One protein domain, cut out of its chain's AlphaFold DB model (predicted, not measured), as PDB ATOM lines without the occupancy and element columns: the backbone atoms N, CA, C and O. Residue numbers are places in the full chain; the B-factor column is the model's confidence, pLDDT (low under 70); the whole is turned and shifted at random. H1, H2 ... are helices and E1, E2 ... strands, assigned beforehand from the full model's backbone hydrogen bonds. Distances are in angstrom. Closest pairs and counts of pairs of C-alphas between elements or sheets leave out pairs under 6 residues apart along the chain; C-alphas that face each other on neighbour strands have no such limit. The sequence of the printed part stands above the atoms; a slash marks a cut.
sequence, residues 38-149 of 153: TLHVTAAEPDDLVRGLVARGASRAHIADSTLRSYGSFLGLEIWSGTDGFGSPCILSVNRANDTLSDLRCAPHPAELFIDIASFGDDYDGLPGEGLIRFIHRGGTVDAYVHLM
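Overview. This is residues 38 to 149 of the 153 residues of an uncharacterized protein of Microbacterium sp. Leaf288 (UniProt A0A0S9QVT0). Two twisted sheets of four strands, E2 E3 E4 E5 and E1 E8 E7 E6, pack partly face to face as a sandwich, strands crossed at 33 degrees, with helix H1 over the other face of the first sheet. The sheets come together at both sides, E5 by E6 and E1 by E2. The 112 printed residues hold one named helix and eight named strands in the order E1 H1 E2 E3 E4 E5 E6 E7 E8, mostly strand, both sheets antiparallel. The whole is compact, radius of gyration of the C-alphas 13.2 A, spanning 38 by 31 by 26 A.

Arrangement. E2, residues 69 to 74, E3, 77 to 83, E4, 89 to 95, and E5, 100 to 106, form a meander of hairpins, each strand the antiparallel neighbour of the one before. Within hydrogen-bond range are N 71 and O 79, 2.9 A, N 80 and O 92, 2.9 A, and N 93 and O 103, 3.0 A. H1, residues 48 to 57, is on this sheet in two layers, helix on one face, at a height of 9.5 A; its closest C-alphas to E5 are Leu 53 and Leu 101, 6.1 A. Every O i to N i+4 pair in H1 is within hydrogen-bond range. E6, residues 113 to 120, E7, 130 to 137, and E8, 141 to 148, form a second meander of hairpins, with N 117 and O 133 at 2.9 A and N 134 and O 145 at 2.8 A. Edge strand E1, residues 38 to 40, is antiparallel to E8, N 39 and O 142 at 2.8 A. The closest C-alphas of E5 and E6 are Arg 105 and Ile 115, 6.3 A.

Along the chain. E1 begins at C-alpha 38 (224.520, 202.285, 133.959); E8, 22.7 A long, ends at C-alpha 148 (222.909, 202.648, 152.063). E6 measures 23.7 A, E7 23.4 A, E4 20.3 A and H1 13.8 A.

Size, cuts and confidence. The C-alphas farthest apart, Phe 86 and Pro 128, are 38.7 A apart. The printed part has no cut; H1 to E2 is a long link. Residues 120 to 129 have pLDDT under 70.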
ATOM      1  N   THR A  38     224.044 201.307 134.952       97.50
ATOM      2  CA  THR A  38     224.520 202.285 133.959       97.50
ATOM      3  C   THR A  38     223.404 202.593 132.967       97.50
ATOM      4  O   THR A  38     223.085 201.812 132.067       97.50
ATOM      5  N   LEU A  39     222.849 203.791 133.101       97.81
ATOM      6  CA  LEU A  39     221.785 204.311 132.262       97.81
ATOM      7  C   LEU A  39     222.336 204.845 130.939       97.81
ATOM      8  O   LEU A  39     223.371 205.518 130.885       97.81
ATOM      9  N   HIS A  40     221.609 204.576 129.860       97.50
ATOM     10  CA  HIS A  40     221.977 204.957 128.500       97.50
ATOM     11  C   HIS A  40     220.951 205.925 127.927       97.50
ATOM     12  O   HIS A  40     219.774 205.866 128.276       97.50
ATOM     13  N   VAL A  41     221.393 206.791 127.011       96.75
ATOM     14  CA  VAL A  41     220.493 207.722 126.322       96.75
ATOM     15  C   VAL A  41     219.333 206.962 125.678       96.75
ATOM     16  O   VAL A  41     219.532 205.972 124.971       96.75
ATOM     17  N   THR A  42     218.124 207.458 125.902       96.62
ATOM     18  CA  THR A  42     216.894 206.924 125.323       96.62
ATOM     19  C   THR A  42     216.365 207.849 124.227       96.62
ATOM     20  O   THR A  42     216.831 208.975 124.043       96.62
ATOM     21  N   ALA A  43     215.369 207.367 123.484       95.00
ATOM     22  CA  ALA A  43     214.652 208.167 122.492       95.00
ATOM     23  C   ALA A  43     213.500 208.995 123.100       95.00
ATOM     24  O   ALA A  43     212.711 209.563 122.349       95.00
ATOM     25  N   ALA A  44     213.355 209.028 124.430       94.50
ATOM     26  CA  ALA A  44     212.278 209.769 125.072       94.50
ATOM     27  C   ALA A  44     212.499 211.282 124.932       94.50
ATOM     28  O   ALA A  44     213.557 211.812 125.279       94.50
ATOM     29  N   GLU A  45     211.476 211.968 124.431       94.88
ATOM     30  CA  GLU A  45     211.442 213.426 124.341       94.88
ATOM     31  C   GLU A  45     210.840 214.029 125.616       94.88
ATOM     32  O   GLU A  45     209.969 213.411 126.235       94.88
ATOM     33  N   PRO A  46     211.281 215.230 126.034       93.94
ATOM     34  CA  PRO A  46     210.729 215.882 127.213       93.94
ATOM     35  C   PRO A  46     209.268 216.256 126.953       93.94
ATOM     36  O   PRO A  46     208.956 217.018 126.032       93.94
ATOM     37  N   ASP A  47     208.366 215.728 127.774       95.12
ATOM     38  CA  ASP A  47     206.949 216.085 127.762       95.12
ATOM     39  C   ASP A  47     206.687 217.405 128.509       95.12
ATOM     40  O   ASP A  47     207.603 218.070 129.002       95.12
ATOM     41  N   ASP A  48     205.419 217.812 128.576       95.25
ATOM     42  CA  ASP A  48     205.026 219.073 129.210       95.25
ATOM     43  C   ASP A  48     205.318 219.094 130.719       95.25
ATOM     44  O   ASP A  48     205.596 220.162 131.273       95.25
ATOM     45  N   LEU A  49     205.305 217.930 131.382       93.62
ATOM     46  CA  LEU A  49     205.665 217.820 132.794       93.62
ATOM     47  C   LEU A  49     207.150 218.134 132.976       93.62
ATOM     48  O   LEU A  49     207.491 219.043 133.736       93.62
ATOM     49  N   VAL A  50     208.025 217.434 132.248       94.00
ATOM     50  CA  VAL A  50     209.479 217.628 132.325       94.00
ATOM     51  C   VAL A  50     209.843 219.060 131.947       94.00
ATOM     52  O   VAL A  50     210.552 219.726 132.703       94.00
ATOM     53  N   ARG A  51     209.298 219.588 130.842       93.81
ATOM     54  CA  ARG A  51     209.520 220.987 130.437       93.81
ATOM     55  C   ARG A  51     209.061 221.964 131.514       93.81
ATOM     56  O   ARG A  51     209.788 222.891 131.862       93.81
ATOM     57  N   GLY A  52     207.887 221.740 132.102       93.19
ATOM     58  CA  GLY A  52     207.369 222.568 133.186       93.19
ATOM     59  C   GLY A  52     208.252 222.541 134.437       93.19
ATOM     60  O   GLY A  52     208.477 223.587 135.052       93.19
ATOM     61  N   LEU A  53     208.767 221.370 134.817       92.94
ATOM     62  CA  LEU A  53     209.652 221.211 135.971       92.94
ATOM     63  C   LEU A  53     211.015 221.853 135.739       92.94
ATOM     64  O   LEU A  53     211.489 222.574 136.615       92.94
ATOM     65  N   VAL A  54     211.605 221.676 134.558       91.75
ATOM     66  CA  VAL A  54     212.862 222.334 134.183       91.75
ATOM     67  C   VAL A  54     212.671 223.852 134.143       91.75
ATOM     68  O   VAL A  54     213.432 224.578 134.775       91.75
ATOM     69  N   ALA A  55     211.606 224.357 133.518       90.31
ATOM     70  CA  ALA A  55     211.345 225.795 133.450       90.31
ATOM     71  C   ALA A  55     211.210 226.449 134.840       90.31
ATOM     72  O   ALA A  55     211.674 227.571 135.045       90.31
ATOM     73  N   ARG A  56     210.603 225.756 135.814       87.88
ATOM     74  CA  ARG A  56     210.436 226.268 137.187       87.88
ATOM     75  C   ARG A  56     211.676 226.040 138.053       87.88
ATOM     76  O   ARG A  56     212.221 226.990 138.620       87.88
ATOM     77  N   GLY A  57     212.117 224.788 138.152       78.69
ATOM     78  CA  GLY A  57     213.176 224.332 139.056       78.69
ATOM     79  C   GLY A  57     214.595 224.614 138.557       78.69
ATOM     80  O   GLY A  57     215.498 224.796 139.366       78.69
ATOM     81  N   ALA A  58     214.781 224.753 137.243       82.00
ATOM     82  CA  ALA A  58     216.047 225.119 136.604       82.00
ATOM     83  C   ALA A  58     216.054 226.557 136.062       82.00
ATOM     84  O   ALA A  58     216.924 226.906 135.264       82.00
ATOM     85  N   SER A  59     215.112 227.410 136.483       79.00
ATOM     86  CA  SER A  59     214.958 228.780 135.959       79.00
ATOM     87  C   SER A  59     216.256 229.596 135.982       79.00
ATOM     88  O   SER A  59     216.507 230.389 135.084       79.00
ATOM     89  N   ARG A  60     217.128 229.371 136.974       80.94
ATOM     90  CA  ARG A  60     218.446 230.021 137.054       80.94
ATOM     91  C   ARG A  60     219.473 229.443 136.081       80.94
ATOM     92  O   ARG A  60     220.328 230.187 135.615       80.94
ATOM     93  N   ALA A  61     219.386 228.155 135.761       83.94
ATOM     94  CA  ALA A  61     220.292 227.490 134.831       83.94
ATOM     95  C   ALA A  61     219.953 227.796 133.361       83.94
ATOM     96  O   ALA A  61     220.827 227.704 132.512       83.94
ATOM     97  N   HIS A  62     218.724 228.221 133.041       87.62
ATOM     98  CA  HIS A  62     218.330 228.527 131.655       87.62
ATOM     99  C   HIS A  62     218.620 227.350 130.705       87.62
ATOM    100  O   HIS A  62     219.159 227.538 129.615       87.62
ATOM    101  N   ILE A  63     218.308 226.125 131.144       91.56
ATOM    102  CA  ILE A  63     218.514 224.925 130.327       91.56
ATOM    103  C   ILE A  63     217.612 225.012 129.101       91.56
ATOM    104  O   ILE A  63     216.403 225.202 129.224       91.56
ATOM    105  N   ALA A  64     218.202 224.876 127.918       87.06
ATOM    106  CA  ALA A  64     217.446 224.915 126.677       87.06
ATOM    107  C   ALA A  64     216.721 223.580 126.449       87.06
ATOM    108  O   ALA A  64     217.379 222.546 126.335       87.06
ATOM    109  N   ASP A  65     215.395 223.604 126.283       89.00
ATOM    110  CA  ASP A  65     214.569 222.403 126.065       89.00
ATOM    111  C   ASP A  65     215.104 221.506 124.939       89.00
ATOM    112  O   ASP A  65     215.165 220.289 125.073       89.00
ATOM    113  N   SER A  66     215.583 222.114 123.847       91.62
ATOM    114  CA  SER A  66     216.166 221.403 122.694       91.62
ATOM    115  C   SER A  66     217.434 220.593 123.004       91.62
ATOM    116  O   SER A  66     217.865 219.784 122.185       91.62
ATOM    117  N   THR A  67     218.050 220.817 124.165       94.19
ATOM    118  CA  THR A  67     219.269 220.122 124.604       94.19
ATOM    119  C   THR A  67     218.978 218.974 125.561       94.19
ATOM    120  O   THR A  67     219.892 218.213 125.878       94.19
ATOM    121  N   LEU A  68     217.724 218.833 126.007       95.38
ATOM    122  CA  LEU A  68     217.331 217.783 126.934       95.38
ATOM    123  C   LEU A  68     217.473 216.402 126.288       95.38
ATOM    124  O   LEU A  68     217.010 216.157 125.174       95.38
ATOM    125  N   ARG A  69     218.112 215.487 127.015       96.44
ATOM    126  CA  ARG A  69     218.249 214.072 126.656       96.44
ATOM    127  C   ARG A  69     217.895 213.202 127.850       96.44
ATOM    128  O   ARG A  69     218.430 213.429 128.933       96.44
ATOM    129  N   SER A  70     217.029 212.218 127.637       97.00
ATOM    130  CA  SER A  70     216.641 211.239 128.656       97.00
ATOM    131  C   SER A  70     217.642 210.088 128.719       97.00
ATOM    132  O   SER A  70     218.157 209.663 127.684       97.00
ATOM    133  N   TYR A  71     217.878 209.560 129.919       97.50
ATOM    134  CA  TYR A  71     218.658 208.340 130.174       97.50
ATOM    135  C   TYR A  71     217.787 207.198 130.722       97.50
ATOM    136  O   TYR A  71     218.289 206.121 131.029       97.50
ATOM    137  N   GLY A  72     216.471 207.406 130.820       95.19
ATOM    138  CA  GLY A  72     215.550 206.461 131.446       95.19
ATOM    139  C   GLY A  72     215.418 206.693 132.949       95.19
ATOM    140  O   GLY A  72     215.661 207.795 133.442       95.19
ATOM    141  N   SER A  73     214.989 205.659 133.669       94.12
ATOM    142  CA  SER A  73     214.645 205.751 135.088       94.12
ATOM    143  C   SER A  73     215.389 204.737 135.942       94.12
ATOM    144  O   SER A  73     215.550 203.588 135.532       94.12
ATOM    145  N   PHE A  74     215.727 205.125 137.167       93.31
ATOM    146  CA  PHE A  74     216.274 204.240 138.190       93.31
ATOM    147  C   PHE A  74     215.582 204.517 139.526       93.31
ATOM    148  O   PHE A  74     215.558 205.659 139.971       93.31
ATOM    149  N   LEU A  75     214.990 203.486 140.141       90.31
ATOM    150  CA  LEU A  75     214.268 203.592 141.422       90.31
ATOM    151  C   LEU A  75     213.216 204.725 141.431       90.31
ATOM    152  O   LEU A  75     213.155 205.542 142.341       90.31
ATOM    153  N   GLY A  76     212.426 204.831 140.355       89.31
ATOM    154  CA  GLY A  76     211.384 205.860 140.205       89.31
ATOM    155  C   GLY A  76     211.883 207.263 139.827       89.31
ATOM    156  O   GLY A  76     211.068 208.140 139.539       89.31
ATOM    157  N   LEU A  77     213.200 207.478 139.766       92.25
ATOM    158  CA  LEU A  77     213.817 208.737 139.347       92.25
ATOM    159  C   LEU A  77     214.130 208.708 137.855       92.25
ATOM    160  O   LEU A  77     214.918 207.882 137.400       92.25
ATOM    161  N   GLU A  78     213.535 209.617 137.090       95.38
ATOM    162  CA  GLU A  78     213.850 209.807 135.677       95.38
ATOM    163  C   GLU A  78     215.039 210.756 135.521       95.38
ATOM    164  O   GLU A  78     215.019 211.889 136.008       95.38
ATOM    165  N   ILE A  79     216.073 210.304 134.815       97.25
ATOM    166  CA  ILE A  79     217.324 211.041 134.671       97.25
ATOM    167  C   ILE A  79     217.408 211.705 133.304       97.25
ATOM    168  O   ILE A  79     217.231 211.076 132.258       97.25
ATOM    169  N   TRP A  80     217.760 212.986 133.330       97.12
ATOM    170  CA  TRP A  80     217.926 213.813 132.148       97.12
ATOM    171  C   TRP A  80     219.263 214.553 132.182       97.12
ATOM    172  O   TRP A  80     219.799 214.877 133.243       97.12
ATOM    173  N   SER A  81     219.783 214.879 131.002       96.50
ATOM    174  CA  SER A  81     220.862 215.858 130.841       96.50
ATOM    175  C   SER A  81     220.434 216.990 129.929       96.50
ATOM    176  O   SER A  81     219.632 216.772 129.028       96.50
ATOM    177  N   GLY A  82     221.042 218.158 130.088       94.81
ATOM    178  CA  GLY A  82     220.871 219.288 129.180       94.81
ATOM    179  C   GLY A  82     222.108 220.172 129.144       94.81
ATOM    180  O   GLY A  82     223.162 219.815 129.674       94.81
ATOM    181  N   THR A  83     221.979 221.336 128.524       94.69
ATOM    182  CA  THR A  83     223.014 222.372 128.520       94.69
ATOM    183  C   THR A  83     222.418 223.679 129.023       94.69
ATOM    184  O   THR A  83     221.338 224.078 128.581       94.69
ATOM    185  N   ASP A  84     223.102 224.315 129.974       93.12
ATOM    186  CA  ASP A  84     222.697 225.605 130.532       93.12
ATOM    187  C   ASP A  84     222.900 226.761 129.536       93.12
ATOM    188  O   ASP A  84     223.507 226.612 128.471       93.12
ATOM    189  N   GLY A  85     222.414 227.949 129.903       90.94
ATOM    190  CA  GLY A  85     222.563 229.160 129.086       90.94
ATOM    191  C   GLY A  85     224.015 229.618 128.870       90.94
ATOM    192  O   GLY A  85     224.254 230.501 128.047       90.94
ATOM    193  N   PHE A  86     224.981 229.030 129.579       90.69
ATOM    194  CA  PHE A  86     226.413 229.319 129.481       90.69
ATOM    195  C   PHE A  86     227.192 228.227 128.732       90.69
ATOM    196  O   PHE A  86     228.408 228.345 128.576       90.69
ATOM    197  N   GLY A  87     226.517 227.183 128.243       91.69
ATOM    198  CA  GLY A  87     227.144 226.069 127.535       91.69
ATOM    199  C   GLY A  87     227.698 224.966 128.444       91.69
ATOM    200  O   GLY A  87     228.381 224.072 127.948       91.69
ATOM    201  N   SER A  88     227.425 224.997 129.750       93.12
ATOM    202  CA  SER A  88     227.839 223.941 130.678       93.12
ATOM    203  C   SER A  88     226.851 222.772 130.640       93.12
ATOM    204  O   SER A  88     225.636 222.996 130.620       93.12
ATOM    205  N   PRO A  89     227.329 221.516 130.663       94.56
ATOM    206  CA  PRO A  89     226.452 220.363 130.796       94.56
ATOM    207  C   PRO A  89     225.765 220.357 132.165       94.56
ATOM    208  O   PRO A  89     226.357 220.725 133.185       94.56
ATOM    209  N   CYS A  90     224.519 219.898 132.172       95.50
ATOM    210  CA  CYS A  90     223.708 219.714 133.366       95.50
ATOM    211  C   CYS A  90     223.176 218.290 133.446       95.50
ATOM    212  O   CYS A  90     222.851 217.690 132.421       95.50
ATOM    213  N   ILE A  91     223.032 217.790 134.669       96.50
ATOM    214  CA  ILE A  91     222.300 216.572 135.005       96.50
ATOM    215  C   ILE A  91     221.170 216.950 135.958       96.50
ATOM    216  O   ILE A  91     221.338 217.807 136.832       96.50
ATOM    217  N   LEU A  92     220.008 216.343 135.763       95.75
ATOM    218  CA  LEU A  92     218.837 216.570 136.591       95.75
ATOM    219  C   LEU A  92     218.026 215.290 136.751       95.75
ATOM    220  O   LEU A  92     218.026 214.421 135.876       95.75
ATOM    221  N   SER A  93     217.337 215.208 137.878       95.50
ATOM    222  CA  SER A  93     216.455 214.101 138.212       95.50
ATOM    223  C   SER A  93     215.035 214.604 138.402       95.50
ATOM    224  O   SER A  93     214.804 215.619 139.066       95.50
ATOM    225  N   VAL A  94     214.089 213.893 137.803       94.12
ATOM    226  CA  VAL A  94     212.657 214.142 137.917       94.12
ATOM    227  C   VAL A  94     212.018 212.959 138.622       94.12
ATOM    228  O   VAL A  94     212.137 211.821 138.173       94.12
ATOM    229  N   ASN A  95     211.279 213.235 139.690       91.75
ATOM    230  CA  ASN A  95     210.365 212.269 140.271       91.75
ATOM    231  C   ASN A  95     208.954 212.571 139.751       91.75
ATOM    232  O   ASN A  95     208.334 213.578 140.098       91.75
ATOM    233  N   ARG A  96     208.455 211.690 138.879       89.75
ATOM    234  CA  ARG A  96     207.113 211.818 138.293       89.75
ATOM    235  C   ARG A  96     205.994 211.471 139.268       89.75
ATOM    236  O   ARG A  96     204.874 211.908 139.057       89.75
ATOM    237  N   ALA A  97     206.266 210.687 140.311       88.06
ATOM    238  CA  ALA A  97     205.238 210.285 141.264       88.06
ATOM    239  C   ALA A  97     204.735 211.469 142.107       88.06
ATOM    240  O   ALA A  97     203.590 211.465 142.553       88.06
ATOM    241  N   ASN A  98     205.573 212.490 142.306       86.94
ATOM    242  CA  ASN A  98     205.251 213.677 143.098       86.94
ATOM    243  C   ASN A  98     205.393 214.998 142.318       86.94
ATOM    244  O   ASN A  98     205.329 216.066 142.925       86.94
ATOM    245  N   ASP A  99     205.570 214.932 140.995       91.50
ATOM    246  CA  ASP A  99     205.773 216.084 140.112       91.50
ATOM    247  C   ASP A  99     206.890 217.030 140.593       91.50
ATOM    248  O   ASP A  99     206.718 218.254 140.644       91.50
ATOM    249  N   THR A 100     208.054 216.480 140.957       90.00
ATOM    250  CA  THR A 100     209.191 217.276 141.447       90.00
ATOM    251  C   THR A 100     210.469 217.093 140.638       90.00
ATOM    252  O   THR A 100     210.744 216.051 140.048       90.00
ATOM    253  N   LEU A 101     211.278 218.155 140.634       91.25
ATOM    254  CA  LEU A 101     212.684 218.106 140.253       91.25
ATOM    255  C   LEU A 101     213.484 217.779 141.522       91.25
ATOM    256  O   LEU A 101     213.617 218.644 142.388       91.25
ATOM    257  N   SER A 102     213.964 216.542 141.651       90.69
ATOM    258  CA  SER A 102     214.608 216.056 142.878       90.69
ATOM    259  C   SER A 102     215.966 216.711 143.119       90.69
ATOM    260  O   SER A 102     216.260 217.121 144.237       90.69
ATOM    261  N   ASP A 103     216.781 216.848 142.072       93.25
ATOM    262  CA  ASP A 103     218.027 217.619 142.114       93.25
ATOM    263  C   ASP A 103     218.430 218.053 140.697       93.25
ATOM    264  O   ASP A 103     217.978 217.489 139.693       93.25
ATOM    265  N   LEU A 104     219.284 219.072 140.621       94.50
ATOM    266  CA  LEU A 104     219.863 219.585 139.387       94.50
ATOM    267  C   LEU A 104     221.228 220.205 139.645       94.50
ATOM    268  O   LEU A 104     221.394 221.084 140.497       94.50
ATOM    269  N   ARG A 105     222.201 219.810 138.825       95.38
ATOM    270  CA  ARG A 105     223.544 220.387 138.828       95.38
ATOM    271  C   ARG A 105     224.010 220.653 137.413       95.38
ATOM    272  O   ARG A 105     223.709 219.897 136.498       95.38
ATOM    273  N   CYS A 106     224.773 221.726 137.269       94.50
ATOM    274  CA  CYS A 106     225.494 222.072 136.056       94.50
ATOM    275  C   CYS A 106     226.951 222.308 136.438       94.50
ATOM    276  O   CYS A 106     227.224 222.927 137.470       94.50
ATOM    277  N   ALA A 107     227.879 221.805 135.634       93.31
ATOM    278  CA  ALA A 107     229.304 221.958 135.892       93.31
ATOM    279  C   ALA A 107     230.076 222.023 134.568       93.31
ATOM    280  O   ALA A 107     229.827 221.203 133.687       93.31
ATOM    281  N   PRO A 108     231.016 222.967 134.396       89.50
ATOM    282  CA  PRO A 108     231.837 223.024 133.196       89.50
ATOM    283  C   PRO A 108     232.861 221.883 133.182       89.50
ATOM    284  O   PRO A 108     233.377 221.474 134.223       89.50
ATOM    285  N   HIS A 109     233.244 221.412 131.996       82.75
ATOM    286  CA  HIS A 109     234.381 220.497 131.879       82.75
ATOM    287  C   HIS A 109     235.687 221.148 132.387       82.75
ATOM    288  O   HIS A 109     235.889 222.346 132.179       82.75
ATOM    289  N   PRO A 110     236.603 220.381 133.015       86.00
ATOM    290  CA  PRO A 110     236.590 218.927 133.199       86.00
ATOM    291  C   PRO A 110     235.962 218.470 134.530       86.00
ATOM    292  O   PRO A 110     236.261 217.366 134.977       86.00
ATOM    293  N   ALA A 111     235.154 219.305 135.196       89.88
ATOM    294  CA  ALA A 111     234.556 218.930 136.473       89.88
ATOM    295  C   ALA A 111     233.665 217.688 136.318       89.88
ATOM    296  O   ALA A 111     232.955 217.537 135.321       89.88
ATOM    297  N   GLU A 112     233.715 216.800 137.311       91.75
ATOM    298  CA  GLU A 112     232.799 215.667 137.375       91.75
ATOM    299  C   GLU A 112     231.393 216.185 137.683       91.75
ATOM    300  O   GLU A 112     231.186 216.940 138.636       91.75
ATOM    301  N   LEU A 113     230.436 215.800 136.845       95.69
ATOM    302  CA  LEU A 113     229.053 216.227 136.949       95.69
ATOM    303  C   LEU A 113     228.240 215.106 137.589       95.69
ATOM    304  O   LEU A 113     228.072 214.044 136.993       95.69
ATOM    305  N   PHE A 114     227.735 215.349 138.793       96.31
ATOM    306  CA  PHE A 114     226.920 214.391 139.526       96.31
ATOM    307  C   PHE A 114     225.815 215.085 140.328       96.31
ATOM    308  O   PHE A 114     225.905 216.281 140.615       96.31
ATOM    309  N   ILE A 115     224.782 214.322 140.681       96.31
ATOM    310  CA  ILE A 115     223.727 214.701 141.629       96.31
ATOM    311  C   ILE A 115     223.601 213.629 142.702       96.31
ATOM    312  O   ILE A 115     223.833 212.448 142.434       96.31
ATOM    313  N   ASP A 116     223.215 214.065 143.894       94.12
ATOM    314  CA  ASP A 116     223.099 213.240 145.087       94.12
ATOM    315  C   ASP A 116     221.678 213.364 145.627       94.12
ATOM    316  O   ASP A 116     221.260 214.437 146.060       94.12
ATOM    317  N   ILE A 117     220.929 212.265 145.604       90.50
ATOM    318  CA  ILE A 117     219.532 212.237 146.033       90.50
ATOM    319  C   ILE A 117     219.435 211.383 147.286       90.50
ATOM    320  O   ILE A 117     219.571 210.160 147.236       90.50
ATOM    321  N   ALA A 118     219.237 212.049 148.420       86.00
ATOM    322  CA  ALA A 118     218.975 211.381 149.684       86.00
ATOM    323  C   ALA A 118     217.565 210.778 149.684       86.00
ATOM    324  O   ALA A 118     216.628 211.373 149.147       86.00
ATOM    325  N   SER A 119     217.432 209.614 150.309       76.88
ATOM    326  CA  SER A 119     216.169 208.936 150.568       76.88
ATOM    327  C   SER A 119     216.054 208.610 152.043       76.88
ATOM    328  O   SER A 119     217.009 208.107 152.642       76.88
ATOM    329  N   PHE A 120     214.868 208.840 152.598       69.12
ATOM    330  CA  PHE A 120     214.545 208.526 153.986       69.12
ATOM    331  C   PHE A 120     213.691 207.249 154.123       69.12
ATOM    332  O   PHE A 120     212.926 207.103 155.070       69.12
ATOM    333  N   GLY A 121     213.855 206.291 153.200       58.09
ATOM    334  CA  GLY A 121     213.354 204.916 153.330       58.09
ATOM    335  C   GLY A 121     212.037 204.595 152.611       58.09
ATOM    336  O   GLY A 121     211.855 203.446 152.217       58.09
ATOM    337  N   ASP A 122     211.150 205.564 152.382       59.38
ATOM    338  CA  ASP A 122     209.892 205.385 151.627       59.38
ATOM    339  C   ASP A 122     209.734 206.338 150.427       59.38
ATOM    340  O   ASP A 122     208.789 206.207 149.651       59.38
ATOM    341  N   ASP A 123     210.686 207.256 150.232       62.38
ATOM    342  CA  ASP A 123     210.612 208.310 149.209       62.38
ATOM    343  C   ASP A 123     210.678 207.800 147.757       62.38
ATOM    344  O   ASP A 123     210.223 208.489 146.838       62.38
ATOM    345  N   TYR A 124     211.276 206.626 147.527       66.00
ATOM    346  CA  TYR A 124     211.547 206.107 146.185       66.00
ATOM    347  C   TYR A 124     211.339 204.595 146.111       66.00
ATOM    348  O   TYR A 124     211.756 203.849 147.002       66.00
ATOM    349  N   ASP A 125     210.734 204.142 145.014       63.19
ATOM    350  CA  ASP A 125     210.470 202.729 144.764       63.19
ATOM    351  C   ASP A 125     211.779 201.923 144.772       63.19
ATOM    352  O   ASP A 125     212.564 201.973 143.824       63.19
ATOM    353  N   GLY A 126     211.996 201.134 145.828       58.41
ATOM    354  CA  GLY A 126     213.009 200.077 145.849       58.41
ATOM    355  C   GLY A 126     214.315 200.374 146.587       58.41
ATOM    356  O   GLY A 126     215.212 199.531 146.527       58.41
ATOM    357  N   LEU A 127     214.446 201.491 147.313       64.81
ATOM    358  CA  LEU A 127     215.549 201.629 148.275       64.81
ATOM    359  C   LEU A 127     215.235 200.840 149.559       64.81
ATOM    360  O   LEU A 127     214.219 201.100 150.195       64.81
ATOM    361  N   PRO A 128     216.085 199.883 149.978       60.81
ATOM    362  CA  PRO A 128     215.818 199.027 151.137       60.81
ATOM    363  C   PRO A 128     215.992 199.725 152.505       60.81
ATOM    364  O   PRO A 128     215.984 199.042 153.528       60.81
ATOM    365  N   GLY A 129     216.173 201.050 152.548       69.19
ATOM    366  CA  GLY A 129     216.387 201.824 153.774       69.19
ATOM    367  C   GLY A 129     216.819 203.266 153.500       69.19
ATOM    368  O   GLY A 129     216.815 203.717 152.354       69.19
ATOM    369  N   GLU A 130     217.213 203.984 154.556       80.56
ATOM    370  CA  GLU A 130     217.783 205.325 154.421       80.56
ATOM    371  C   GLU A 130     219.118 205.279 153.666       80.56
ATOM    372  O   GLU A 130     219.978 204.419 153.898       80.56
ATOM    373  N   GLY A 131     219.320 206.221 152.753       85.94
ATOM    374  CA  GLY A 131     220.497 206.202 151.904       85.94
ATOM    375  C   GLY A 131     220.597 207.377 150.952       85.94
ATOM    376  O   GLY A 131     219.876 208.369 151.042       85.94
ATOM    377  N   LEU A 132     221.534 207.247 150.027       89.31
ATOM    378  CA  LEU A 132     221.843 208.205 148.982       89.31
ATOM    379  C   LEU A 132     221.959 207.453 147.658       89.31
ATOM    380  O   LEU A 132     222.664 206.449 147.584       89.31
ATOM    381  N   ILE A 133     221.345 207.980 146.603       92.25
ATOM    382  CA  ILE A 133     221.666 207.592 145.231       92.25
ATOM    383  C   ILE A 133     222.510 208.700 144.611       92.25
ATOM    384  O   ILE A 133     222.073 209.851 144.531       92.25
ATOM    385  N   ARG A 134     223.710 208.351 144.150       95.06
ATOM    386  CA  ARG A 134     224.573 209.232 143.367       95.06
ATOM    387  C   ARG A 134     224.468 208.882 141.892       95.06
ATOM    388  O   ARG A 134     224.758 207.754 141.505       95.06
ATOM    389  N   PHE A 135     224.144 209.869 141.068       96.88
ATOM    390  CA  PHE A 135     224.168 209.746 139.612       96.88
ATOM    391  C   PHE A 135     225.338 210.539 139.046       96.88
ATOM    392  O   PHE A 135     225.412 211.745 139.269       96.88
ATOM    393  N   ILE A 136     226.231 209.893 138.297       96.62
ATOM    394  CA  ILE A 136     227.415 210.517 137.690       96.62
ATOM    395  C   ILE A 136     227.270 210.536 136.169       96.62
ATOM    396  O   ILE A 136     227.143 209.491 135.533       96.62
ATOM    397  N   HIS A 137     227.335 211.722 135.564       96.25
ATOM    398  CA  HIS A 137     227.288 211.895 134.112       96.25
ATOM    399  C   HIS A 137     228.648 211.597 133.469       96.25
ATOM    400  O   HIS A 137     229.674 212.166 133.847       96.25
ATOM    401  N   ARG A 138     228.658 210.719 132.459       92.62
ATOM    402  CA  ARG A 138     229.857 210.282 131.719       92.62
ATOM    403  C   ARG A 138     229.798 210.658 130.234       92.62
ATOM    404  O   ARG A 138     230.282 209.925 129.373       92.62
ATOM    405  N   GLY A 139     229.174 211.785 129.891       82.94
ATOM    406  CA  GLY A 139     229.086 212.294 128.515       82.94
ATOM    407  C   GLY A 139     228.014 211.617 127.647       82.94
ATOM    408  O   GLY A 139     227.303 212.313 126.926       82.94
ATOM    409  N   GLY A 140     227.870 210.291 127.733       89.50
ATOM    410  CA  GLY A 140     226.862 209.512 126.990       89.50
ATOM    411  C   GLY A 140     226.118 208.458 127.814       89.50
ATOM    412  O   GLY A 140     225.166 207.855 127.325       89.50
ATOM    413  N   THR A 141     226.523 208.260 129.064       96.69
ATOM    414  CA  THR A 141     225.848 207.401 130.038       96.69
ATOM    415  C   THR A 141     225.738 208.124 131.372       96.69
ATOM    416  O   THR A 141     226.423 209.128 131.609       96.69
ATOM    417  N   VAL A 142     224.875 207.609 132.240       97.88
ATOM    418  CA  VAL A 142     224.816 208.004 133.644       97.88
ATOM    419  C   VAL A 142     225.001 206.764 134.502       97.88
ATOM    420  O   VAL A 142     224.229 205.818 134.403       97.88
ATOM    421  N   ASP A 143     226.020 206.787 135.345       97.38
ATOM    422  CA  ASP A 143     226.282 205.731 136.315       97.38
ATOM    423  C   ASP A 143     225.521 206.033 137.609       97.38
ATOM    424  O   ASP A 143     225.652 207.133 138.153       97.38
ATOM    425  N   ALA A 144     224.739 205.077 138.104       95.81
ATOM    426  CA  ALA A 144     224.023 205.165 139.368       95.81
ATOM    427  C   ALA A 144     224.734 204.336 140.446       95.81
ATOM    428  O   ALA A 144     225.098 203.182 140.219       95.81
ATOM    429  N   TYR A 145     224.906 204.931 141.623       93.94
ATOM    430  CA  TYR A 145     225.509 204.304 142.794       93.94
ATOM    431  C   TYR A 145     224.578 204.457 143.991       93.94
ATOM    432  O   TYR A 145     224.200 205.572 144.349       93.94
ATOM    433  N   VAL A 146     224.232 203.346 144.627       91.12
ATOM    434  CA  VAL A 146     223.416 203.294 145.833       91.12
ATOM    435  C   VAL A 146     224.335 203.190 147.044       91.12
ATOM    436  O   VAL A 146     225.139 202.271 147.198       91.12
ATOM    437  N   HIS A 147     224.195 204.151 147.946       88.44
ATOM    438  CA  HIS A 147     224.902 204.208 149.212       88.44
ATOM    439  C   HIS A 147     223.883 204.087 150.342       88.44
ATOM    440  O   HIS A 147     223.216 205.055 150.698       88.44
ATOM    441  N   LEU A 148     223.754 202.884 150.897       85.44
ATOM    442  CA  LEU A 148     222.909 202.648 152.063       85.44
ATOM    443  C   LEU A 148     223.610 203.170 153.315       85.44
ATOM    444  O   LEU A 148     224.801 202.910 153.520       85.44
ATOM    445  N   MET A 149     222.876 203.890 154.159       75.50
ATOM    446  CA  MET A 149     223.367 204.198 155.493       75.50
ATOM    447  C   MET A 149     223.204 202.950 156.370       75.50
ATOM    448  O   MET A 149     222.181 202.269 156.284       75.50
TER     449      MET A 149